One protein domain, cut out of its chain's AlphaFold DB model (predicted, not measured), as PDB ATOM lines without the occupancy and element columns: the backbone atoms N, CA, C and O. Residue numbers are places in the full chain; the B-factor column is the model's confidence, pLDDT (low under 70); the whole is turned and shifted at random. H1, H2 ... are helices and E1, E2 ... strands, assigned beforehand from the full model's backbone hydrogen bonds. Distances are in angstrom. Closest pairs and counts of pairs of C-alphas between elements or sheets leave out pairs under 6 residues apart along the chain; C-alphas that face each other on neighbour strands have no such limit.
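AT A GLANCE: This is residues 168 to 337 of the 364 residues of an uncharacterized protein of Legionella oakridgensis ATCC 33761 = DSM 21215 (UniProt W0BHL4). A strongly twisted sheet of three strands stands between a cluster of three helices, H3, H4 and H6, at one end of the long axis and the short helix H5, with the loop through Gly 274, at the other. H4 reaches the sheet with its residues 213 to 221, while the small helices H1 and H2 touch no other helix. The printed part has 170 residues, with six named helices and three named strands in the order H1 H2 H3 H4 E1 E2 H5 E3 H6; the sheet's order is E2 E1 E3, antiparallel, and the class is mixed. The whole is compact, with a radius of gyration of the C-alphas of 17.0 A, and only just elongated, spanning 57 by 37 by 32 A.

HOW THE PARTS SIT: H1, residues 168 to 171, is close to but not clearly touching H5, residues 262 to 269; their closest C-alphas, Phe 170 and Lys 266, are 7.2 A apart. H2, residues 177 to 182, is apart from H1. H3, residues 193 to 200, and H4, residues 205 to 222, form a helical hairpin: they touch, closest at the C-alphas of Glu 200 and Lys 208, 5.9 A, at an only just steep tilt of 37 degrees, opposite ways; H4 does so with residues 207 to 211 alone. H4 only grazes the sheet. E1, residues 237 to 246, and E2, residues 249 to 261, form a hairpin, with N 240 and O 258 at 2.8 A. E2 bends by 86 degrees at residue 254. H5 lies over E2 at a height over the sheet of 9.0 A, across the strands at 65 degrees to E2 on the local plane. E3, residues 305 to 311, is antiparallel to E1, with N 239 and O 310 at 2.7 A. E2, H5 and E3 form a split strand-helix-strand unit, two strands running the same way with E1 between them, its crossover right-handed. H6, residues 321 to 336, touches H4, closest at the C-alphas of Tyr 214 and Ile 325, 6.3 A, at a shallow tilt of 34 degrees, only just short of steep, opposite ways. Every O i to N i+4 pair is within hydrogen-bond range in H2, H3 and H5, against 13 of 14 in H4 and 11 of 12 in H6; H1 is too short for such a pair.

IN THESE COORDINATES: H1 begins at C-alpha 168, (221.733, 272.273, 225.746). H4 is 26.3 A long, E1 28.0 A, E2 27.5 A, E3 19.7 A and H6 21.8 A. H6 ends at C-alpha 336, (202.681, 312.323, 232.418).

THE WHOLE: The C-alphas farthest apart, Gly 274 and Met 337, are 57.4 A apart. The printed part has no cut. The links H4 to E1 and H5 to E3 are long, with 14 and 35 residues. Mean pLDDT of the printed part is 77.0; 43 residues are under 70, among them 176 to 189, 219 to 232 and 312 to 324.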
ATOM      1  N   GLU A 168     220.847 271.167 226.122       87.12
ATOM      2  CA  GLU A 168     221.733 272.273 225.746       87.12
ATOM      3  C   GLU A 168     221.002 273.339 224.922       87.12
ATOM      4  O   GLU A 168     221.126 274.526 225.212       87.12
ATOM      5  N   GLN A 169     220.198 272.928 223.934       87.38
ATOM      6  CA  GLN A 169     219.374 273.842 223.139       87.38
ATOM      7  C   GLN A 169     218.321 274.546 223.996       87.38
ATOM      8  O   GLN A 169     218.098 275.739 223.820       87.38
ATOM      9  N   PHE A 170     217.709 273.828 224.940       89.75
ATOM     10  CA  PHE A 170     216.749 274.409 225.873       89.75
ATOM     11  C   PHE A 170     217.414 275.457 226.768       89.75
ATOM     12  O   PHE A 170     216.918 276.573 226.884       89.75
ATOM     13  N   ASN A 171     218.573 275.143 227.346       87.38
ATOM     14  CA  ASN A 171     219.316 276.084 228.185       87.38
ATOM     15  C   ASN A 171     219.856 277.279 227.379       87.38
ATOM     16  O   ASN A 171     219.983 278.369 227.922       87.38
ATOM     17  N   ALA A 172     220.125 277.115 226.079       85.81
ATOM     18  CA  ALA A 172     220.549 278.207 225.201       85.81
ATOM     19  C   ALA A 172     219.444 279.245 224.918       85.81
ATOM     20  O   ALA A 172     219.748 280.341 224.448       85.81
ATOM     21  N   LEU A 173     218.175 278.926 225.199       83.94
ATOM     22  CA  LEU A 173     217.079 279.897 225.141       83.94
ATOM     23  C   LEU A 173     217.107 280.869 226.334       83.94
ATOM     24  O   LEU A 173     216.445 281.906 226.283       83.94
ATOM     25  N   GLU A 174     217.844 280.546 227.400       83.38
ATOM     26  CA  GLU A 174     218.001 281.393 228.582       83.38
ATOM     27  C   GLU A 174     218.942 282.570 228.284       83.38
ATOM     28  O   GLU A 174     220.058 282.398 227.793       83.38
ATOM     29  N   MET A 175     218.485 283.795 228.561       70.50
ATOM     30  CA  MET A 175     219.306 284.994 228.368       70.50
ATOM     31  C   MET A 175     220.534 285.023 229.282       70.50
ATOM     32  O   MET A 175     220.494 284.582 230.432       70.50
ATOM     33  N   SER A 176     221.621 285.627 228.791       63.38
ATOM     34  CA  SER A 176     222.849 285.769 229.571       63.38
ATOM     35  C   SER A 176     222.665 286.713 230.768       63.38
ATOM     36  O   SER A 176     221.974 287.732 230.701       63.38
ATOM     37  N   THR A 177     223.354 286.421 231.873       53.09
ATOM     38  CA  THR A 177     223.346 287.240 233.101       53.09
ATOM     39  C   THR A 177     223.929 288.650 232.914       53.09
ATOM     40  O   THR A 177     223.689 289.530 233.745       53.09
ATOM     41  N   ALA A 178     224.686 288.890 231.838       49.69
ATOM     42  CA  ALA A 178     225.235 290.202 231.498       49.69
ATOM     43  C   ALA A 178     224.176 291.109 230.855       49.69
ATOM     44  O   ALA A 178     223.998 292.243 231.308       49.69
ATOM     45  N   ASP A 179     223.417 290.579 229.889       52.16
ATOM     46  CA  ASP A 179     222.275 291.275 229.279       52.16
ATOM     47  C   ASP A 179     221.247 291.636 230.350       52.16
ATOM     48  O   ASP A 179     220.680 292.723 230.369       52.16
ATOM     49  N   VAL A 180     221.105 290.745 231.327       48.69
ATOM     50  CA  VAL A 180     220.248 290.915 232.489       48.69
ATOM     51  C   VAL A 180     220.647 292.075 233.411       48.69
ATOM     52  O   VAL A 180     219.790 292.720 234.019       48.69
ATOM     53  N   ARG A 181     221.946 292.347 233.569       39.72
ATOM     54  CA  ARG A 181     222.452 293.334 234.537       39.72
ATOM     55  C   ARG A 181     222.362 294.767 234.016       39.72
ATOM     56  O   ARG A 181     222.079 295.663 234.807       39.72
ATOM     57  N   ALA A 182     222.550 294.975 232.711       47.50
ATOM     58  CA  ALA A 182     222.377 296.280 232.058       47.50
ATOM     59  C   ALA A 182     220.947 296.839 232.216       47.50
ATOM     60  O   ALA A 182     220.716 298.039 232.169       47.50
ATOM     61  N   LEU A 183     219.999 295.940 232.458       41.84
ATOM     62  CA  LEU A 183     218.570 296.176 232.544       41.84
ATOM     63  C   LEU A 183     218.086 296.581 233.964       41.84
ATOM     64  O   LEU A 183     216.954 297.036 234.123       41.84
ATOM     65  N   LYS A 184     218.930 296.437 235.002       37.66
ATOM     66  CA  LYS A 184     218.567 296.540 236.435       37.66
ATOM     67  C   LYS A 184     218.595 297.959 237.030       37.66
ATOM     68  O   LYS A 184     217.942 298.194 238.043       37.66
ATOM     69  N   SER A 185     219.348 298.900 236.463       41.84
ATOM     70  CA  SER A 185     219.641 300.197 237.106       41.84
ATOM     71  C   SER A 185     218.493 301.221 237.115       41.84
ATOM     72  O   SER A 185     218.695 302.330 237.597       41.84
ATOM     73  N   GLU A 186     217.299 300.876 236.618       46.72
ATOM     74  CA  GLU A 186     216.229 301.845 236.316       46.72
ATOM     75  C   GLU A 186     214.826 301.371 236.741       46.72
ATOM     76  O   GLU A 186     213.850 301.534 236.010       46.72
ATOM     77  N   GLN A 187     214.685 300.738 237.911       46.88
ATOM     78  CA  GLN A 187     213.346 300.368 238.383       46.88
ATOM     79  C   GLN A 187     212.526 301.615 238.741       46.88
ATOM     80  O   GLN A 187     212.957 302.441 239.548       46.88
ATOM     81  N   LEU A 188     211.336 301.737 238.150       57.03
ATOM     82  CA  LEU A 188     210.409 302.841 238.380       57.03
ATOM     83  C   LEU A 188     209.187 302.349 239.162       57.03
ATOM     84  O   LEU A 188     208.773 301.201 238.999       57.03
ATOM     85  N   PRO A 189     208.577 303.195 240.008       68.25
ATOM     86  CA  PRO A 189     207.329 302.841 240.674       68.25
ATOM     87  C   PRO A 189     206.207 302.618 239.641       68.25
ATOM     88  O   PRO A 189     206.153 303.363 238.659       68.25
ATOM     89  N   PRO A 190     205.303 301.639 239.848       76.62
ATOM     90  CA  PRO A 190     204.192 301.373 238.935       76.62
ATOM     91  C   PRO A 190     203.251 302.581 238.814       76.62
ATOM     92  O   PRO A 190     203.110 303.369 239.750       76.62
ATOM     93  N   LEU A 191     202.582 302.706 237.663       80.62
ATOM     94  CA  LEU A 191     201.625 303.782 237.401       80.62
ATOM     95  C   LEU A 191     200.372 303.631 238.274       80.62
ATOM     96  O   LEU A 191     199.812 302.540 238.396       80.62
ATOM     97  N   SER A 192     199.895 304.740 238.838       86.88
ATOM     98  CA  SER A 192     198.616 304.780 239.548       86.88
ATOM     99  C   SER A 192     197.430 304.646 238.582       86.88
ATOM    100  O   SER A 192     197.529 304.922 237.382       86.88
ATOM    101  N   SER A 193     196.266 304.257 239.105       86.44
ATOM    102  CA  SER A 193     195.019 304.199 238.327       86.44
ATOM    103  C   SER A 193     194.651 305.554 237.707       86.44
ATOM    104  O   SER A 193     194.162 305.608 236.579       86.44
ATOM    105  N   GLU A 194     194.931 306.650 238.413       88.62
ATOM    106  CA  GLU A 194     194.719 308.019 237.930       88.62
ATOM    107  C   GLU A 194     195.649 308.360 236.758       88.62
ATOM    108  O   GLU A 194     195.197 308.905 235.751       88.62
ATOM    109  N   GLN A 195     196.927 307.985 236.853       88.81
ATOM    110  CA  GLN A 195     197.918 308.173 235.793       88.81
ATOM    111  C   GLN A 195     197.540 307.404 234.518       88.81
ATOM    112  O   GLN A 195     197.598 307.957 233.419       88.81
ATOM    113  N   LEU A 196     197.079 306.158 234.652       89.69
ATOM    114  CA  LEU A 196     196.581 305.372 233.517       89.69
ATOM    115  C   LEU A 196     195.350 306.011 232.867       89.69
ATOM    116  O   LEU A 196     195.310 306.146 231.647       89.69
ATOM    117  N   ALA A 197     194.385 306.475 233.664       89.94
ATOM    118  CA  ALA A 197     193.191 307.140 233.146       89.94
ATOM    119  C   ALA A 197     193.513 308.450 232.398       89.94
ATOM    120  O   ALA A 197     192.779 308.831 231.484       89.94
ATOM    121  N   MET A 198     194.596 309.146 232.766       89.25
ATOM    122  CA  MET A 198     195.092 310.305 232.013       89.25
ATOM    123  C   MET A 198     195.709 309.891 230.673       89.25
ATOM    124  O   MET A 198     195.387 310.493 229.651       89.25
ATOM    125  N   LEU A 199     196.546 308.850 230.661       90.00
ATOM    126  CA  LEU A 199     197.196 308.348 229.444       90.00
ATOM    127  C   LEU A 199     196.194 307.764 228.437       90.00
ATOM    128  O   LEU A 199     196.358 307.949 227.236       90.00
ATOM    129  N   GLU A 200     195.122 307.124 228.904       90.00
ATOM    130  CA  GLU A 200     194.045 306.606 228.040       90.00
ATOM    131  C   GLU A 200     193.279 307.699 227.297       90.00
ATOM    132  O   GLU A 200     192.772 307.470 226.196       90.00
ATOM    133  N   LYS A 201     193.195 308.890 227.897       91.38
ATOM    134  CA  LYS A 201     192.553 310.061 227.292       91.38
ATOM    135  C   LYS A 201     193.452 310.775 226.286       91.38
ATOM    136  O   LYS A 201     192.972 311.690 225.622       91.38
ATOM    137  N   ALA A 202     194.725 310.395 226.162       88.25
ATOM    138  CA  ALA A 202     195.593 310.958 225.140       88.25
ATOM    139  C   ALA A 202     195.104 310.543 223.741       88.25
ATOM    140  O   ALA A 202     194.780 309.380 223.502       88.25
ATOM    141  N   ASP A 203     195.085 311.476 222.789       87.19
ATOM    142  CA  ASP A 203     194.724 311.186 221.390       87.19
ATOM    143  C   ASP A 203     195.855 310.524 220.582       87.19
ATOM    144  O   ASP A 203     195.730 310.297 219.381       87.19
ATOM    145  N   ASP A 204     196.945 310.150 221.247       88.88
ATOM    146  CA  ASP A 204     198.093 309.491 220.638       88.88
ATOM    147  C   ASP A 204     197.907 307.960 220.609       88.88
ATOM    148  O   ASP A 204     197.759 307.299 221.643       88.88
ATOM    149  N   VAL A 205     197.923 307.387 219.402       81.81
ATOM    150  CA  VAL A 205     197.778 305.942 219.158       81.81
ATOM    151  C   VAL A 205     198.916 305.142 219.798       81.81
ATOM    152  O   VAL A 205     198.681 304.048 220.318       81.81
ATOM    153  N   GLN A 206     200.136 305.685 219.819       77.62
ATOM    154  CA  GLN A 206     201.296 305.026 220.412       77.62
ATOM    155  C   GLN A 206     201.164 304.945 221.936       77.62
ATOM    156  O   GLN A 206     201.453 303.900 222.523       77.62
ATOM    157  N   ILE A 207     200.662 306.007 222.579       82.19
ATOM    158  CA  ILE A 207     200.399 306.014 224.026       82.19
ATOM    159  C   ILE A 207     199.328 304.977 224.372       82.19
ATOM    160  O   ILE A 207     199.531 304.176 225.284       82.19
ATOM    161  N   LYS A 208     198.226 304.929 223.614       83.44
ATOM    162  CA  LYS A 208     197.157 303.937 223.822       83.44
ATOM    163  C   LYS A 208     197.672 302.499 223.705       83.44
ATOM    164  O   LYS A 208     197.394 301.690 224.588       83.44
ATOM    165  N   ALA A 209     198.484 302.203 222.687       77.12
ATOM    166  CA  ALA A 209     199.103 300.886 222.520       77.12
ATOM    167  C   ALA A 209     200.037 300.523 223.692       77.12
ATOM    168  O   ALA A 209     200.040 299.385 224.165       77.12
ATOM    169  N   MET A 210     200.803 301.491 224.207       79.12
ATOM    170  CA  MET A 210     201.684 301.275 225.360       79.12
ATOM    171  C   MET A 210     200.911 301.089 226.671       79.12
ATOM    172  O   MET A 210     201.299 300.253 227.485       79.12
ATOM    173  N   VAL A 211     199.797 301.799 226.871       84.56
ATOM    174  CA  VAL A 211     198.898 301.578 228.016       84.56
ATOM    175  C   VAL A 211     198.274 300.184 227.961       84.56
ATOM    176  O   VAL A 211     198.215 299.489 228.975       84.56
ATOM    177  N   GLU A 212     197.831 299.738 226.787       82.25
ATOM    178  CA  GLU A 212     197.292 298.388 226.619       82.25
ATOM    179  C   GLU A 212     198.358 297.320 226.900       82.25
ATOM    180  O   GLU A 212     198.100 296.363 227.637       82.25
ATOM    181  N   ARG A 213     199.591 297.528 226.419       77.19
ATOM    182  CA  ARG A 213     200.742 296.677 226.748       77.19
ATOM    183  C   ARG A 213     201.014 296.646 228.252       77.19
ATOM    184  O   ARG A 213     201.181 295.560 228.800       77.19
ATOM    185  N   TYR A 214     200.991 297.795 228.928       80.94
ATOM    186  CA  TYR A 214     201.155 297.884 230.382       80.94
ATOM    187  C   TYR A 214     200.108 297.049 231.131       80.94
ATOM    188  O   TYR A 214     200.450 296.249 232.001       80.94
ATOM    189  N   LYS A 215     198.831 297.176 230.754       80.00
ATOM    190  CA  LYS A 215     197.738 296.397 231.353       80.00
ATOM    191  C   LYS A 215     197.873 294.902 231.091       80.00
ATOM    192  O   LYS A 215     197.586 294.106 231.981       80.00
ATOM    193  N   ASN A 216     198.300 294.515 229.893       70.44
ATOM    194  CA  ASN A 216     198.540 293.113 229.568       70.44
ATOM    195  C   ASN A 216     199.676 292.538 230.423       70.44
ATOM    196  O   ASN A 216     199.520 291.449 230.962       70.44
ATOM    197  N   LEU A 217     200.758 293.292 230.638       70.19
ATOM    198  CA  LEU A 217     201.845 292.887 231.536       70.19
ATOM    199  C   LEU A 217     201.385 292.761 232.997       70.19
ATOM    200  O   LEU A 217     201.758 291.802 233.667       70.19
ATOM    201  N   GLN A 218     200.525 293.667 233.475       73.81
ATOM    202  CA  GLN A 218     199.925 293.555 234.812       73.81
ATOM    203  C   GLN A 218     198.998 292.341 234.953       73.81
ATOM    204  O   GLN A 218     198.995 291.689 235.992       73.81
ATOM    205  N   ARG A 219     198.203 292.021 233.922       67.56
ATOM    206  CA  ARG A 219     197.350 290.820 233.930       67.56
ATOM    207  C   ARG A 219     198.178 289.552 233.966       67.56
ATOM    208  O   ARG A 219     197.897 288.683 234.784       67.56
ATOM    209  N   LEU A 220     199.230 289.505 233.150       63.50
ATOM    210  CA  LEU A 220     200.178 288.403 233.150       63.50
ATOM    211  C   LEU A 220     200.716 288.178 234.567       63.50
ATOM    212  O   LEU A 220     200.676 287.043 235.036       63.50
ATOM    213  N   GLU A 221     201.087 289.234 235.309       64.50
ATOM    214  CA  GLU A 221     201.555 289.128 236.709       64.50
ATOM    215  C   GLU A 221     200.594 288.340 237.625       64.50
ATOM    216  O   GLU A 221     201.028 287.675 238.578       64.50
ATOM    217  N   THR A 222     199.298 288.380 237.309       62.59
ATOM    218  CA  THR A 222     198.217 287.703 238.035       62.59
ATOM    219  C   THR A 222     197.730 286.392 237.406       62.59
ATOM    220  O   THR A 222     196.965 285.684 238.061       62.59
ATOM    221  N   ASP A 223     198.159 286.049 236.189       59.66
ATOM    222  CA  ASP A 223     197.663 284.889 235.437       59.66
ATOM    223  C   ASP A 223     198.340 283.564 235.851       59.66
ATOM    224  O   ASP A 223     199.491 283.518 236.294       59.66
ATOM    225  N   ASN A 224     197.606 282.456 235.690       58.34
ATOM    226  CA  ASN A 224     198.091 281.096 235.956       58.34
ATOM    227  C   ASN A 224     199.000 280.579 234.821       58.34
ATOM    228  O   ASN A 224     198.960 281.069 233.689       58.34
ATOM    229  N   CYS A 225     199.808 279.550 235.107       55.12
ATOM    230  CA  CYS A 225     200.643 278.895 234.096       55.12
ATOM    231  C   CYS A 225     199.774 278.347 232.946       55.12
ATOM    232  O   CYS A 225     198.683 277.823 233.146       55.12
ATOM    233  N   SER A 226     200.252 278.445 231.702       63.28
ATOM    234  CA  SER A 226     199.485 277.933 230.551       63.28
ATOM    235  C   SER A 226     199.497 276.398 230.437       63.28
ATOM    236  O   SER A 226     198.733 275.836 229.654       63.28
ATOM    237  N   ILE A 227     200.376 275.709 231.180       60.97
ATOM    238  CA  ILE A 227     200.478 274.236 231.208       60.97
ATOM    239  C   ILE A 227     199.867 273.664 232.489       60.97
ATOM    240  O   ILE A 227     199.118 272.689 232.435       60.97
ATOM    241  N   LEU A 228     200.210 274.250 233.634       59.56
ATOM    242  CA  LEU A 228     199.674 273.869 234.935       59.56
ATOM    243  C   LEU A 228     198.520 274.814 235.255       59.56
ATOM    244  O   LEU A 228     198.698 276.020 235.198       59.56
ATOM    245  N   ALA A 229     197.348 274.289 235.618       66.69
ATOM    246  CA  ALA A 229     196.216 275.136 236.016       66.69
ATOM    247  C   ALA A 229     196.498 275.957 237.294       66.69
ATOM    248  O   ALA A 229     195.732 276.865 237.621       66.69
ATOM    249  N   ASP A 230     197.599 275.644 237.979       65.69
ATOM    250  CA  ASP A 230     198.071 276.291 239.191       65.69
ATOM    251  C   ASP A 230     199.088 277.399 238.893       65.69
ATOM    252  O   ASP A 230     199.773 277.420 237.863       65.69
ATOM    253  N   ARG A 231     199.200 278.340 239.833       64.50
ATOM    254  CA  ARG A 231     200.234 279.371 239.793       64.50
ATOM    255  C   ARG A 231     201.606 278.706 239.991       64.50
ATOM    256  O   ARG A 231     201.788 278.038 241.008       64.50
ATOM    257  N   PRO A 232     202.557 278.888 239.063       63.66
ATOM    258  CA  PRO A 232     203.881 278.292 239.173       63.66
ATOM    259  C   PRO A 232     204.652 278.896 240.355       63.66
ATOM    260  O   PRO A 232     204.425 280.050 240.741       63.66
ATOM    261  N   GLU A 233     205.550 278.111 240.952       70.88
ATOM    262  CA  GLU A 233     206.437 278.613 242.001       70.88
ATOM    263  C   GLU A 233     207.342 279.712 241.434       70.88
ATOM    264  O   GLU A 233     207.785 279.643 240.284       70.88
ATOM    265  N   ARG A 234     207.606 280.753 242.235       65.50
ATOM    266  CA  ARG A 234     208.266 281.970 241.738       65.50
ATOM    267  C   ARG A 234     209.601 281.680 241.052       65.50
ATOM    268  O   ARG A 234     209.860 282.226 239.984       65.50
ATOM    269  N   ASP A 235     210.397 280.798 241.640       70.69
ATOM    270  CA  ASP A 235     211.760 280.526 241.185       70.69
ATOM    271  C   ASP A 235     211.812 279.649 239.924       70.69
ATOM    272  O   ASP A 235     212.815 279.669 239.214       70.69
ATOM    273  N   ASP A 236     210.727 278.932 239.605       78.88
ATOM    274  CA  ASP A 236     210.637 278.083 238.410       78.88
ATOM    275  C   ASP A 236     209.762 278.699 237.311       78.88
ATOM    276  O   ASP A 236     209.531 278.087 236.273       78.88
ATOM    277  N   THR A 237     209.269 279.926 237.488       80.19
ATOM    278  CA  THR A 237     208.428 280.560 236.470       80.19
ATOM    279  C   THR A 237     209.281 281.243 235.397       80.19
ATOM    280  O   THR A 237     210.154 282.061 235.694       80.19
ATOM    281  N   ILE A 238     208.981 280.981 234.125       84.38
ATOM    282  CA  ILE A 238     209.607 281.616 232.959       84.38
ATOM    283  C   ILE A 238     208.561 282.236 232.027       84.38
ATOM    284  O   ILE A 238     207.474 281.699 231.817       84.38
ATOM    285  N   LEU A 239     208.910 283.380 231.446       83.56
ATOM    286  CA  LEU A 239     208.216 283.988 230.323       83.56
ATOM    287  C   LEU A 239     208.901 283.536 229.034       83.56
ATOM    288  O   LEU A 239     210.059 283.870 228.781       83.56
ATOM    289  N   LEU A 240     208.181 282.797 228.203       88.25
ATOM    290  CA  LEU A 240     208.619 282.485 226.851       88.25
ATOM    291  C   LEU A 240     208.093 283.568 225.910       88.25
ATOM    292  O   LEU A 240     206.881 283.706 225.741       88.25
ATOM    293  N   VAL A 241     209.003 284.332 225.311       85.62
ATOM    294  CA  VAL A 241     208.673 285.469 224.442       85.62
ATOM    295  C   VAL A 241     209.124 285.174 223.021       85.62
ATOM    296  O   VAL A 241     210.296 284.867 222.786       85.62
ATOM    297  N   LYS A 242     208.211 285.311 222.056       89.75
ATOM    298  CA  LYS A 242     208.577 285.357 220.638       89.75
ATOM    299  C   LYS A 242     209.106 286.750 220.299       89.75
ATOM    300  O   LYS A 242     208.469 287.754 220.605       89.75
ATOM    301  N   GLN A 243     210.254 286.816 219.644       86.62
ATOM    302  CA  GLN A 243     210.897 288.042 219.187       86.62
ATOM    303  C   GLN A 243     211.089 288.010 217.669       86.62
ATOM    304  O   GLN A 243     211.205 286.941 217.070       86.62
ATOM    305  N   TYR A 244     211.165 289.183 217.052       90.81
ATOM    306  CA  TYR A 244     211.516 289.378 215.649       90.81
ATOM    307  C   TYR A 244     212.636 290.412 215.526       90.81
ATOM    308  O   TYR A 244     212.784 291.283 216.386       90.81
ATOM    309  N   GLN A 245     213.449 290.311 214.478       93.56
ATOM    310  CA  GLN A 245     214.550 291.244 214.254       93.56
ATOM    311  C   GLN A 245     214.113 292.420 213.367       93.56
ATOM    312  O   GLN A 245     213.625 292.212 212.255       93.56
ATOM    313  N   LYS A 246     214.334 293.653 213.833       90.62
ATOM    314  CA  LYS A 246     214.115 294.905 213.090       90.62
ATOM    315  C   LYS A 246     215.300 295.837 213.330       90.62
ATOM    316  O   LYS A 246     215.660 296.083 214.474       90.62
ATOM    317  N   ASP A 247     215.936 296.302 212.255       91.88
ATOM    318  CA  ASP A 247     217.064 297.247 212.309       91.88
ATOM    319  C   ASP A 247     218.212 296.797 213.239       91.88
ATOM    320  O   ASP A 247     218.820 297.582 213.961       91.88
ATOM    321  N   GLY A 248     218.493 295.488 213.252       86.12
ATOM    322  CA  GLY A 248     219.526 294.880 214.100       86.12
ATOM    323  C   GLY A 248     219.121 294.669 215.564       86.12
ATOM    324  O   GLY A 248     219.867 294.031 216.305       86.12
ATOM    325  N   GLN A 249     217.938 295.125 215.975       80.38
ATOM    326  CA  GLN A 249     217.397 294.939 217.320       80.38
ATOM    327  C   GLN A 249     216.357 293.817 217.354       80.38
ATOM    328  O   GLN A 249     215.624 293.595 216.390       80.38
ATOM    329  N   TRP A 250     216.290 293.100 218.477       81.44
ATOM    330  CA  TRP A 250     215.257 292.096 218.725       81.44
ATOM    331  C   TRP A 250     214.094 292.733 219.472       81.44
ATOM    332  O   TRP A 250     214.259 293.210 220.593       81.44
ATOM    333  N   LEU A 251     212.921 292.731 218.846       76.81
ATOM    334  CA  LEU A 251     211.693 293.291 219.397       76.81
ATOM    335  C   LEU A 251     210.702 292.162 219.706       76.81
ATOM    336  O   LEU A 251     210.650 291.183 218.959       76.81
ATOM    337  N   PRO A 252     209.915 292.256 220.788       80.75
ATOM    338  CA  PRO A 252     208.916 291.245 221.110       80.75
ATOM    339  C   PRO A 252     207.746 291.296 220.123       80.75
ATOM    340  O   PRO A 252     207.277 292.369 219.743       80.75
ATOM    341  N   VAL A 253     207.250 290.124 219.732       78.00
ATOM    342  CA  VAL A 253     206.020 289.985 218.951       78.00
ATOM    343  C   VAL A 253     204.824 290.269 219.874       78.00
ATOM    344  O   VAL A 253     204.703 289.628 220.925       78.00
ATOM    345  N   PRO A 254     203.920 291.199 219.513       73.62
ATOM    346  CA  PRO A 254     202.733 291.498 220.307       73.62
ATOM    347  C   PRO A 254     201.893 290.246 220.581       73.62
ATOM    348  O   PRO A 254     201.665 289.438 219.684       73.62
ATOM    349  N   ALA A 255     201.426 290.100 221.825       73.31
ATOM    350  CA  ALA A 255     200.586 288.987 222.284       73.31
ATOM    351  C   ALA A 255     201.183 287.568 222.113       73.31
ATOM    352  O   ALA A 255     200.462 286.584 222.250       73.31
ATOM    353  N   ALA A 256     202.491 287.443 221.864       79.81
ATOM    354  CA  ALA A 256     203.192 286.161 221.741       79.81
ATOM    355  C   ALA A 256     204.168 285.922 222.906       79.81
ATOM    356  O   ALA A 256     205.294 285.452 222.720       79.81
ATOM    357  N   ALA A 257     203.729 286.289 224.110       79.25
ATOM    358  CA  ALA A 257     204.422 286.025 225.362       79.25
ATOM    359  C   ALA A 257     203.539 285.132 226.237       79.25
ATOM    360  O   ALA A 257     202.351 285.406 226.409       79.25
ATOM    361  N   HIS A 258     204.117 284.060 226.774       81.88
ATOM    362  CA  HIS A 258     203.388 283.074 227.567       81.88
ATOM    363  C   HIS A 258     204.176 282.675 228.808       81.88
ATOM    364  O   HIS A 258     205.400 282.544 228.771       81.88
ATOM    365  N   ILE A 259     203.448 282.462 229.901       81.62
ATOM    366  CA  ILE A 259     204.009 282.101 231.199       81.62
ATOM    367  C   ILE A 259     203.986 280.593 231.342       81.62
ATOM    368  O   ILE A 259     202.943 279.947 231.164       81.62
ATOM    369  N   PHE A 260     205.132 280.048 231.716       85.94
ATOM    370  CA  PHE A 260     205.295 278.632 231.948       85.94
ATOM    371  C   PHE A 260     206.066 278.364 233.231       85.94
ATOM    372  O   PHE A 260     206.904 279.148 233.660       85.94
ATOM    373  N   ASP A 261     205.792 277.203 233.802       88.25
ATOM    374  CA  ASP A 261     206.688 276.535 234.733       88.25
ATOM    375  C   ASP A 261     207.860 275.940 233.929       88.25
ATOM    376  O   ASP A 261     207.633 275.243 232.932       88.25
ATOM    377  N   LYS A 262     209.103 276.269 234.290       89.25
ATOM    378  CA  LYS A 262     210.320 275.909 233.546       89.25
ATOM    379  C   LYS A 262     210.485 274.399 233.508       89.25
ATOM    380  O   LYS A 262     210.798 273.866 232.439       89.25
ATOM    381  N   SER A 263     210.205 273.698 234.605       89.19
ATOM    382  CA  SER A 263     210.254 272.236 234.662       89.19
ATOM    383  C   SER A 263     209.210 271.588 233.752       89.19
ATOM    384  O   SER A 263     209.542 270.691 232.967       89.19
ATOM    385  N   ALA A 264     207.965 272.066 233.783       88.06
ATOM    386  CA  ALA A 264     206.898 271.581 232.912       88.06
ATOM    387  C   ALA A 264     207.201 271.865 231.432       88.06
ATOM    388  O   ALA A 264     206.994 271.004 230.571       88.06
ATOM    389  N   LEU A 265     207.739 273.049 231.132       89.88
ATOM    390  CA  LEU A 265     208.119 273.435 229.779       89.88
ATOM    391  C   LEU A 265     209.276 272.581 229.254       89.88
ATOM    392  O   LEU A 265     209.211 272.075 228.131       89.88
ATOM    393  N   LYS A 266     210.301 272.357 230.084       91.38
ATOM    394  CA  LYS A 266     211.422 271.462 229.783       91.38
ATOM    395  C   LYS A 266     210.923 270.051 229.500       91.38
ATOM    396  O   LYS A 266     211.304 269.462 228.491       91.38
ATOM    397  N   MET A 267     210.018 269.530 230.326       87.62
ATOM    398  CA  MET A 267     209.414 268.216 230.102       87.62
ATOM    399  C   MET A 267     208.650 268.157 228.772       87.62
ATOM    400  O   MET A 267     208.759 267.167 228.053       87.62
ATOM    401  N   ALA A 268     207.922 269.210 228.398       85.81
ATOM    402  CA  ALA A 268     207.206 269.255 227.123       85.81
ATOM    403  C   ALA A 268     208.150 269.318 225.903       85.81
ATOM    404  O   ALA A 268     207.882 268.693 224.872       85.81
ATOM    405  N   MET A 269     209.259 270.055 226.004       87.94
ATOM    406  CA  MET A 269     210.151 270.335 224.868       87.94
ATOM    407  C   MET A 269     211.257 269.304 224.689       87.94
ATOM    408  O   MET A 269     211.509 268.870 223.562       87.94
ATOM    409  N   VAL A 270     211.882 268.913 225.795       89.44
ATOM    410  CA  VAL A 270     213.008 267.975 225.850       89.44
ATOM    411  C   VAL A 270     212.498 266.557 226.103       89.44
ATOM    412  O   VAL A 270     212.912 265.608 225.436       89.44
ATOM    413  N   GLY A 271     211.517 266.409 226.995       83.75
ATOM    414  CA  GLY A 271     211.073 265.105 227.485       83.75
ATOM    415  C   GLY A 271     211.879 264.620 228.690       83.75
ATOM    416  O   GLY A 271     212.671 265.355 229.274       83.75
ATOM    417  N   ASN A 272     211.668 263.365 229.075       82.81
ATOM    418  CA  ASN A 272     212.438 262.651 230.094       82.81
ATOM    419  C   ASN A 272     212.731 261.207 229.633       82.81
ATOM    420  O   ASN A 272     212.432 260.828 228.503       82.81
ATOM    421  N   THR A 273     213.280 260.363 230.510       71.69
ATOM    422  CA  THR A 273     213.598 258.956 230.190       71.69
ATOM    423  C   THR A 273     212.392 258.116 229.743       71.69
ATOM    424  O   THR A 273     212.583 257.092 229.091       71.69
ATOM    425  N   GLY A 274     211.160 258.541 230.048       70.75
ATOM    426  CA  GLY A 274     209.915 257.862 229.670       70.75
ATOM    427  C   GLY A 274     209.020 258.625 228.685       70.75
ATOM    428  O   GLY A 274     208.024 258.071 228.222       70.75
ATOM    429  N   THR A 275     209.337 259.877 228.346       73.00
ATOM    430  CA  THR A 275     208.522 260.738 227.475       73.00
ATOM    431  C   THR A 275     209.418 261.488 226.502       73.00
ATOM    432  O   THR A 275     210.404 262.092 226.897       73.00
ATOM    433  N   ARG A 276     209.098 261.457 225.205       75.00
ATOM    434  CA  ARG A 276     209.831 262.251 224.212       75.00
ATOM    435  C   ARG A 276     209.227 263.648 224.148       75.00
ATOM    436  O   ARG A 276     208.030 263.768 223.883       75.00
ATOM    437  N   GLY A 277     210.049 264.673 224.354       81.88
ATOM    438  CA  GLY A 277     209.674 266.042 224.025       81.88
ATOM    439  C   GLY A 277     209.526 266.218 222.515       81.88
ATOM    440  O   GLY A 277     209.894 265.341 221.726       81.88
ATOM    441  N   ASN A 278     208.948 267.338 222.094       82.31
ATOM    442  CA  ASN A 278     208.719 267.614 220.673       82.31
ATOM    443  C   ASN A 278     209.304 268.950 220.194       82.31
ATOM    444  O   ASN A 278     209.205 269.230 219.004       82.31
ATOM    445  N   GLY A 279     209.886 269.768 221.082       85.50
ATOM    446  CA  GLY A 279     210.369 271.113 220.740       85.50
ATOM    447  C   GLY A 279     209.279 272.063 220.208       85.50
ATOM    448  O   GLY A 279     209.598 273.075 219.579       85.50
ATOM    449  N   ILE A 280     207.999 271.730 220.420       88.56
ATOM    450  CA  ILE A 280     206.846 272.495 219.944       88.56
ATOM    451  C   ILE A 280     206.303 273.348 221.090       88.56
ATOM    452  O   ILE A 280     206.076 272.866 222.200       88.56
ATOM    453  N   HIS A 281     206.030 274.615 220.798       89.81
ATOM    454  CA  HIS A 281     205.413 275.547 221.723       89.81
ATOM    455  C   HIS A 281     204.023 275.035 222.163       89.81
ATOM    456  O   HIS A 281     203.163 274.798 221.308       89.81
ATOM    457  N   PRO A 282     203.742 274.893 223.473       86.31
ATOM    458  CA  PRO A 282     202.513 274.256 223.964       86.31
ATOM    459  C   PRO A 282     201.222 274.947 223.509       86.31
ATOM    460  O   PRO A 282     200.236 274.277 223.203       86.31
ATOM    461  N   VAL A 283     201.252 276.284 223.441       85.12
ATOM    462  CA  VAL A 283     200.099 277.122 223.076       85.12
ATOM    463  C   VAL A 283     200.004 277.330 221.561       85.12
ATOM    464  O   VAL A 283     199.063 276.853 220.935       85.12
ATOM    465  N   THR A 284     200.996 277.987 220.952       86.25
ATOM    466  CA  THR A 284     200.984 278.351 219.521       86.25
ATOM    467  C   THR A 284     201.215 277.180 218.565       86.25
ATOM    468  O   THR A 284     200.935 277.303 217.377       86.25
ATOM    469  N   ARG A 285     201.708 276.036 219.063       89.56
ATOM    470  CA  ARG A 285     202.086 274.854 218.269       89.56
ATOM    471  C   ARG A 285     203.213 275.093 217.257       89.56
ATOM    472  O   ARG A 285     203.417 274.272 216.367       89.56
ATOM    473  N   GLU A 286     203.977 276.169 217.412       89.75
ATOM    474  CA  GLU A 286     205.147 276.454 216.576       89.75
ATOM    475  C   GLU A 286     206.374 275.643 217.001       89.75
ATOM    476  O   GLU A 286     206.540 275.328 218.178       89.75
ATOM    477  N   LYS A 287     207.280 275.349 216.064       89.50
ATOM    478  CA  LYS A 287     208.612 274.839 216.409       89.50
ATOM    479  C   LYS A 287     209.427 275.967 217.031       89.50
ATOM    480  O   LYS A 287     209.583 277.019 216.425       89.50
ATOM    481  N   ILE A 288     209.978 275.752 218.218       88.50
ATOM    482  CA  ILE A 288     210.673 276.825 218.948       88.50
ATOM    483  C   ILE A 288     212.036 277.155 218.349       88.50
ATOM    484  O   ILE A 288     212.433 278.316 218.348       88.50
ATOM    485  N   MET A 289     212.720 276.150 217.795       86.56
ATOM    486  CA  MET A 289     214.003 276.332 217.104       86.56
ATOM    487  C   MET A 289     213.848 276.930 215.702       86.56
ATOM    488  O   MET A 289     214.794 277.496 215.166       86.56
ATOM    489  N   GLU A 290     212.658 276.806 215.115       88.56
ATOM    490  CA  GLU A 290     212.325 277.287 213.771       88.56
ATOM    491  C   GLU A 290     210.977 278.026 213.818       88.56
ATOM    492  O   GLU A 290     209.976 277.545 213.271       88.56
ATOM    493  N   PRO A 291     210.902 279.151 214.549       86.19
ATOM    494  CA  PRO A 291     209.649 279.860 214.721       86.19
ATOM    495  C   PRO A 291     209.149 280.427 213.396       86.19
ATOM    496  O   PRO A 291     209.915 280.751 212.490       86.19
ATOM    497  N   SER A 292     207.827 280.547 213.288       91.00
ATOM    498  CA  SER A 292     207.198 281.061 212.075       91.00
ATOM    499  C   SER A 292     207.527 282.543 211.855       91.00
ATOM    500  O   SER A 292     207.795 283.287 212.810       91.00
ATOM    501  N   GLU A 293     207.464 282.980 210.595       95.38
ATOM    502  CA  GLU A 293     207.555 284.395 210.233       95.38
ATOM    503  C   GLU A 293     206.474 285.213 210.960       95.38
ATOM    504  O   GLU A 293     205.355 284.748 211.183       95.38
ATOM    505  N   TYR A 294     206.798 286.454 211.310       93.00
ATOM    506  CA  TYR A 294     205.849 287.396 211.904       93.00
ATOM    507  C   TYR A 294     205.444 288.445 210.868       93.00
ATOM    508  O   TYR A 294     206.290 288.933 210.128       93.00
ATOM    509  N   THR A 295     204.161 288.796 210.797       93.69
ATOM    510  CA  THR A 295     203.669 289.911 209.972       93.69
ATOM    511  C   THR A 295     203.069 290.952 210.901       93.69
ATOM    512  O   THR A 295     202.197 290.605 211.697       93.69
ATOM    513  N   ASP A 296     203.552 292.189 210.833       86.81
ATOM    514  CA  ASP A 296     203.034 293.265 211.676       86.81
ATOM    515  C   ASP A 296     201.704 293.841 211.161       86.81
ATOM    516  O   ASP A 296     201.145 293.400 210.155       86.81
ATOM    517  N   VAL A 297     201.185 294.830 211.893       80.19
ATOM    518  CA  VAL A 297     199.926 295.524 211.579       80.19
ATOM    519  C   VAL A 297     199.960 296.265 210.241       80.19
ATOM    520  O   VAL A 297     198.912 296.436 209.621       80.19
ATOM    521  N   ASP A 298     201.150 296.643 209.776       89.25
ATOM    522  CA  ASP A 298     201.372 297.331 208.504       89.25
ATOM    523  C   ASP A 298     201.576 296.334 207.343       89.25
ATOM    524  O   ASP A 298     201.764 296.727 206.189       89.25
ATOM    525  N   GLY A 299     201.523 295.026 207.625       93.38
ATOM    526  CA  GLY A 299     201.712 293.957 206.646       93.38
ATOM    527  C   GLY A 299     203.180 293.646 206.333       93.38
ATOM    528  O   GLY A 299     203.455 292.869 205.409       93.38
ATOM    529  N   ILE A 300     204.130 294.214 207.079       93.44
ATOM    530  CA  ILE A 300     205.561 293.964 206.910       93.44
ATOM    531  C   ILE A 300     205.892 292.594 207.495       93.44
ATOM    532  O   ILE A 300     205.601 292.295 208.653       93.44
ATOM    533  N   ARG A 301     206.528 291.746 206.680       96.38
ATOM    534  CA  ARG A 301     206.923 290.392 207.079       96.38
ATOM    535  C   ARG A 301     208.354 290.352 207.596       96.38
ATOM    536  O   ARG A 301     209.295 290.702 206.885       96.38
ATOM    537  N   TYR A 302     208.511 289.818 208.796       94.50
ATOM    538  CA  TYR A 302     209.771 289.561 209.471       94.50
ATOM    539  C   TYR A 302     210.060 288.063 209.454       94.50
ATOM    540  O   TYR A 302     209.400 287.274 210.135       94.50
ATOM    541  N   ARG A 303     211.066 287.668 208.666       94.31
ATOM    542  CA  ARG A 303     211.471 286.260 208.531       94.31
ATOM    543  C   ARG A 303     212.325 285.768 209.691       94.31
ATOM    544  O   ARG A 303     212.301 284.590 210.022       94.31
ATOM    545  N   THR A 304     213.083 286.673 210.297       95.19
ATOM    546  CA  THR A 304     214.005 286.347 211.380       95.19
ATOM    547  C   THR A 304     213.281 286.502 212.710       95.19
ATOM    548  O   THR A 304     213.237 287.592 213.285       95.19
ATOM    549  N   THR A 305     212.679 285.413 213.180       93.94
ATOM    550  CA  THR A 305     212.057 285.331 214.503       93.94
ATOM    551  C   THR A 305     212.826 284.357 215.394       93.94
ATOM    552  O   THR A 305     213.594 283.523 214.915       93.94
ATOM    553  N   ARG A 306     212.675 284.493 216.712       93.44
ATOM    554  CA  ARG A 306     213.231 283.564 217.704       93.44
ATOM    555  C   ARG A 306     212.342 283.505 218.937       93.44
ATOM    556  O   ARG A 306     211.577 284.432 219.184       93.44
ATOM    557  N   TYR A 307     212.489 282.462 219.735       92.25
ATOM    558  CA  TYR A 307     211.946 282.412 221.088       92.25
ATOM    559  C   TYR A 307     213.071 282.613 222.105       92.25
ATOM    560  O   TYR A 307     214.195 282.168 221.874       92.25
ATOM    561  N   VAL A 308     212.772 283.291 223.213       88.25
ATOM    562  CA  VAL A 308     213.720 283.545 224.307       88.25
ATOM    563  C   VAL A 308     213.027 283.324 225.649       88.25
ATOM    564  O   VAL A 308     211.851 283.670 225.806       88.25
ATOM    565  N   PHE A 309     213.751 282.746 226.610       87.56
ATOM    566  CA  PHE A 309     213.323 282.652 228.000       87.56
ATOM    567  C   PHE A 309     213.745 283.887 228.779       87.56
ATOM    568  O   PHE A 309     214.924 284.245 228.835       87.56
ATOM    569  N   HIS A 310     212.771 284.470 229.459       78.69
ATOM    570  CA  HIS A 310     213.004 285.448 230.500       78.69
ATOM    571  C   HIS A 310     212.565 284.837 231.833       78.69
ATOM    572  O   HIS A 310     211.447 284.327 231.915       78.69
ATOM    573  N   PRO A 311     213.397 284.852 232.882       70.31
ATOM    574  CA  PRO A 311     212.937 284.480 234.215       70.31
ATOM    575  C   PRO A 311     211.777 285.403 234.613       70.31
ATOM    576  O   PRO A 311     211.876 286.624 234.528       70.31
ATOM    577  N   TYR A 312     210.631 284.816 234.951       62.62
ATOM    578  CA  TYR A 312     209.358 285.531 235.045       62.62
ATOM    579  C   TYR A 312     209.266 286.378 236.314       62.62
ATOM    580  O   TYR A 312     208.890 287.552 236.270       62.62
ATOM    581  N   TYR A 313     209.683 285.795 237.436       55.66
ATOM    582  CA  TYR A 313     209.944 286.525 238.659       55.66
ATOM    583  C   TYR A 313     211.427 286.748 238.728       55.66
ATOM    584  O   TYR A 313     212.203 285.805 238.857       55.66
ATOM    585  N   VAL A 314     211.820 288.007 238.685       43.31
ATOM    586  CA  VAL A 314     213.111 288.322 239.242       43.31
ATOM    587  C   VAL A 314     212.861 289.166 240.463       43.31
ATOM    588  O   VAL A 314     212.290 290.255 240.393       43.31
ATOM    589  N   ASP A 315     213.256 288.583 241.595       42.16
ATOM    590  CA  ASP A 315     213.692 289.290 242.791       42.16
ATOM    591  C   ASP A 315     214.599 290.480 242.392       42.16
ATOM    592  O   ASP A 315     214.961 290.662 241.228       42.16
ATOM    593  N   ALA A 316     215.000 291.316 243.339       38.28
ATOM    594  CA  ALA A 316     215.892 292.459 243.192       38.28
ATOM    595  C   ALA A 316     217.267 292.158 242.529       38.28
ATOM    596  O   ALA A 316     218.201 292.942 242.683       38.28
ATOM    597  N   SER A 317     217.449 291.055 241.797       39.22
ATOM    598  CA  SER A 317     218.674 290.505 241.229       39.22
ATOM    599  C   SER A 317     218.701 290.303 239.688       39.22
ATOM    600  O   SER A 317     219.796 290.046 239.189       39.22
ATOM    601  N   GLY A 318     217.634 290.544 238.899       41.28
ATOM    602  CA  GLY A 318     217.650 290.428 237.409       41.28
ATOM    603  C   GLY A 318     216.344 290.857 236.674       41.28
ATOM    604  O   GLY A 318     215.597 291.646 237.251       41.28
ATOM    605  N   PRO A 319     216.050 290.439 235.415       40.69
ATOM    606  CA  PRO A 319     215.093 291.092 234.515       40.69
ATOM    607  C   PRO A 319     213.887 290.190 234.210       40.69
ATOM    608  O   PRO A 319     213.951 289.290 233.371       40.69
ATOM    609  N   GLY A 320     212.789 290.433 234.918       53.53
ATOM    610  CA  GLY A 320     211.506 289.787 234.650       53.53
ATOM    611  C   GLY A 320     210.534 290.746 233.984       53.53
ATOM    612  O   GLY A 320     210.914 291.837 233.556       53.53
ATOM    613  N   ILE A 321     209.250 290.378 233.977       57.72
ATOM    614  CA  ILE A 321     208.143 291.275 233.596       57.72
ATOM    615  C   ILE A 321     208.241 292.628 234.308       57.72
ATOM    616  O   ILE A 321     207.904 293.648 233.716       57.72
ATOM    617  N   SER A 322     208.789 292.658 235.526       56.38
ATOM    618  CA  SER A 322     209.097 293.887 236.258       56.38
ATOM    619  C   SER A 322     209.858 294.905 235.413       56.38
ATOM    620  O   SER A 322     209.587 296.095 235.501       56.38
ATOM    621  N   GLN A 323     210.772 294.469 234.553       62.09
ATOM    622  CA  GLN A 323     211.603 295.367 233.778       62.09
ATOM    623  C   GLN A 323     210.934 295.871 232.499       62.09
ATOM    624  O   GLN A 323     211.081 297.044 232.166       62.09
ATOM    625  N   GLU A 324     210.164 295.032 231.808       65.19
ATOM    626  CA  GLU A 324     209.328 295.499 230.699       65.19
ATOM    627  C   GLU A 324     208.243 296.448 231.221       65.19
ATOM    628  O   GLU A 324     208.030 297.518 230.652       65.19
ATOM    629  N   ILE A 325     207.645 296.123 232.373       71.88
ATOM    630  CA  ILE A 325     206.784 297.035 233.127       71.88
ATOM    631  C   ILE A 325     207.539 298.326 233.425       71.88
ATOM    632  O   ILE A 325     206.987 299.385 233.158       71.88
ATOM    633  N   ASN A 326     208.788 298.285 233.895       66.88
ATOM    634  CA  ASN A 326     209.575 299.491 234.170       66.88
ATOM    635  C   ASN A 326     209.858 300.313 232.910       66.88
ATOM    636  O   ASN A 326     209.741 301.530 232.967       66.88
ATOM    637  N   GLN A 327     210.176 299.690 231.773       72.00
ATOM    638  CA  GLN A 327     210.419 300.395 230.508       72.00
ATOM    639  C   GLN A 327     209.144 301.053 229.977       72.00
ATOM    640  O   GLN A 327     209.152 302.228 229.609       72.00
ATOM    641  N   VAL A 328     208.032 300.316 229.979       76.75
ATOM    642  CA  VAL A 328     206.727 300.854 229.580       76.75
ATOM    643  C   VAL A 328     206.294 301.948 230.558       76.75
ATOM    644  O   VAL A 328     205.837 303.003 230.134       76.75
ATOM    645  N   THR A 329     206.523 301.759 231.858       78.38
ATOM    646  CA  THR A 329     206.277 302.766 232.902       78.38
ATOM    647  C   THR A 329     207.143 304.005 232.705       78.38
ATOM    648  O   THR A 329     206.633 305.112 232.828       78.38
ATOM    649  N   ALA A 330     208.426 303.852 232.365       76.88
ATOM    650  CA  ALA A 330     209.343 304.952 232.071       76.88
ATOM    651  C   ALA A 330     208.838 305.776 230.900       76.88
ATOM    652  O   ALA A 330     208.700 306.993 231.011       76.88
ATOM    653  N   TYR A 331     208.516 305.086 229.806       82.75
ATOM    654  CA  TYR A 331     207.984 305.695 228.603       82.75
ATOM    655  C   TYR A 331     206.698 306.462 228.916       82.75
ATOM    656  O   TYR A 331     206.623 307.658 228.670       82.75
ATOM    657  N   LEU A 332     205.721 305.816 229.552       85.00
ATOM    658  CA  LEU A 332     204.444 306.435 229.908       85.00
ATOM    659  C   LEU A 332     204.602 307.601 230.905       85.00
ATOM    660  O   LEU A 332     203.928 308.622 230.762       85.00
ATOM    661  N   ASN A 333     205.534 307.516 231.859       84.31
ATOM    662  CA  ASN A 333     205.834 308.604 232.796       84.31
ATOM    663  C   ASN A 333     206.380 309.862 232.103       84.31
ATOM    664  O   ASN A 333     206.096 310.968 232.565       84.31
ATOM    665  N   GLN A 334     207.103 309.733 230.984       86.69
ATOM    666  CA  GLN A 334     207.563 310.897 230.211       86.69
ATOM    667  C   GLN A 334     206.394 311.720 229.651       86.69
ATOM    668  O   GLN A 334     206.507 312.939 229.545       86.69
ATOM    669  N   TYR A 335     205.259 311.080 229.351       85.06
ATOM    670  CA  TYR A 335     204.045 311.751 228.871       85.06
ATOM    671  C   TYR A 335     203.173 312.311 229.997       85.06
ATOM    672  O   TYR A 335     202.355 313.197 229.759       85.06
ATOM    673  N   LEU A 336     203.350 311.810 231.221       85.31
ATOM    674  CA  LEU A 336     202.681 312.323 232.418       85.31
ATOM    675  C   LEU A 336     203.377 313.550 233.002       85.31
ATOM    676  O   LEU A 336     202.742 314.324 233.720       85.31
ATOM    677  N   MET A 337     204.667 313.747 232.714       79.25
ATOM    678  CA  MET A 337     205.328 314.985 233.094       79.25
ATOM    679  C   MET A 337     204.687 316.133 232.309       79.25
ATOM    680  O   MET A 337     204.707 316.102 231.074       79.25
TER     681      MET A 337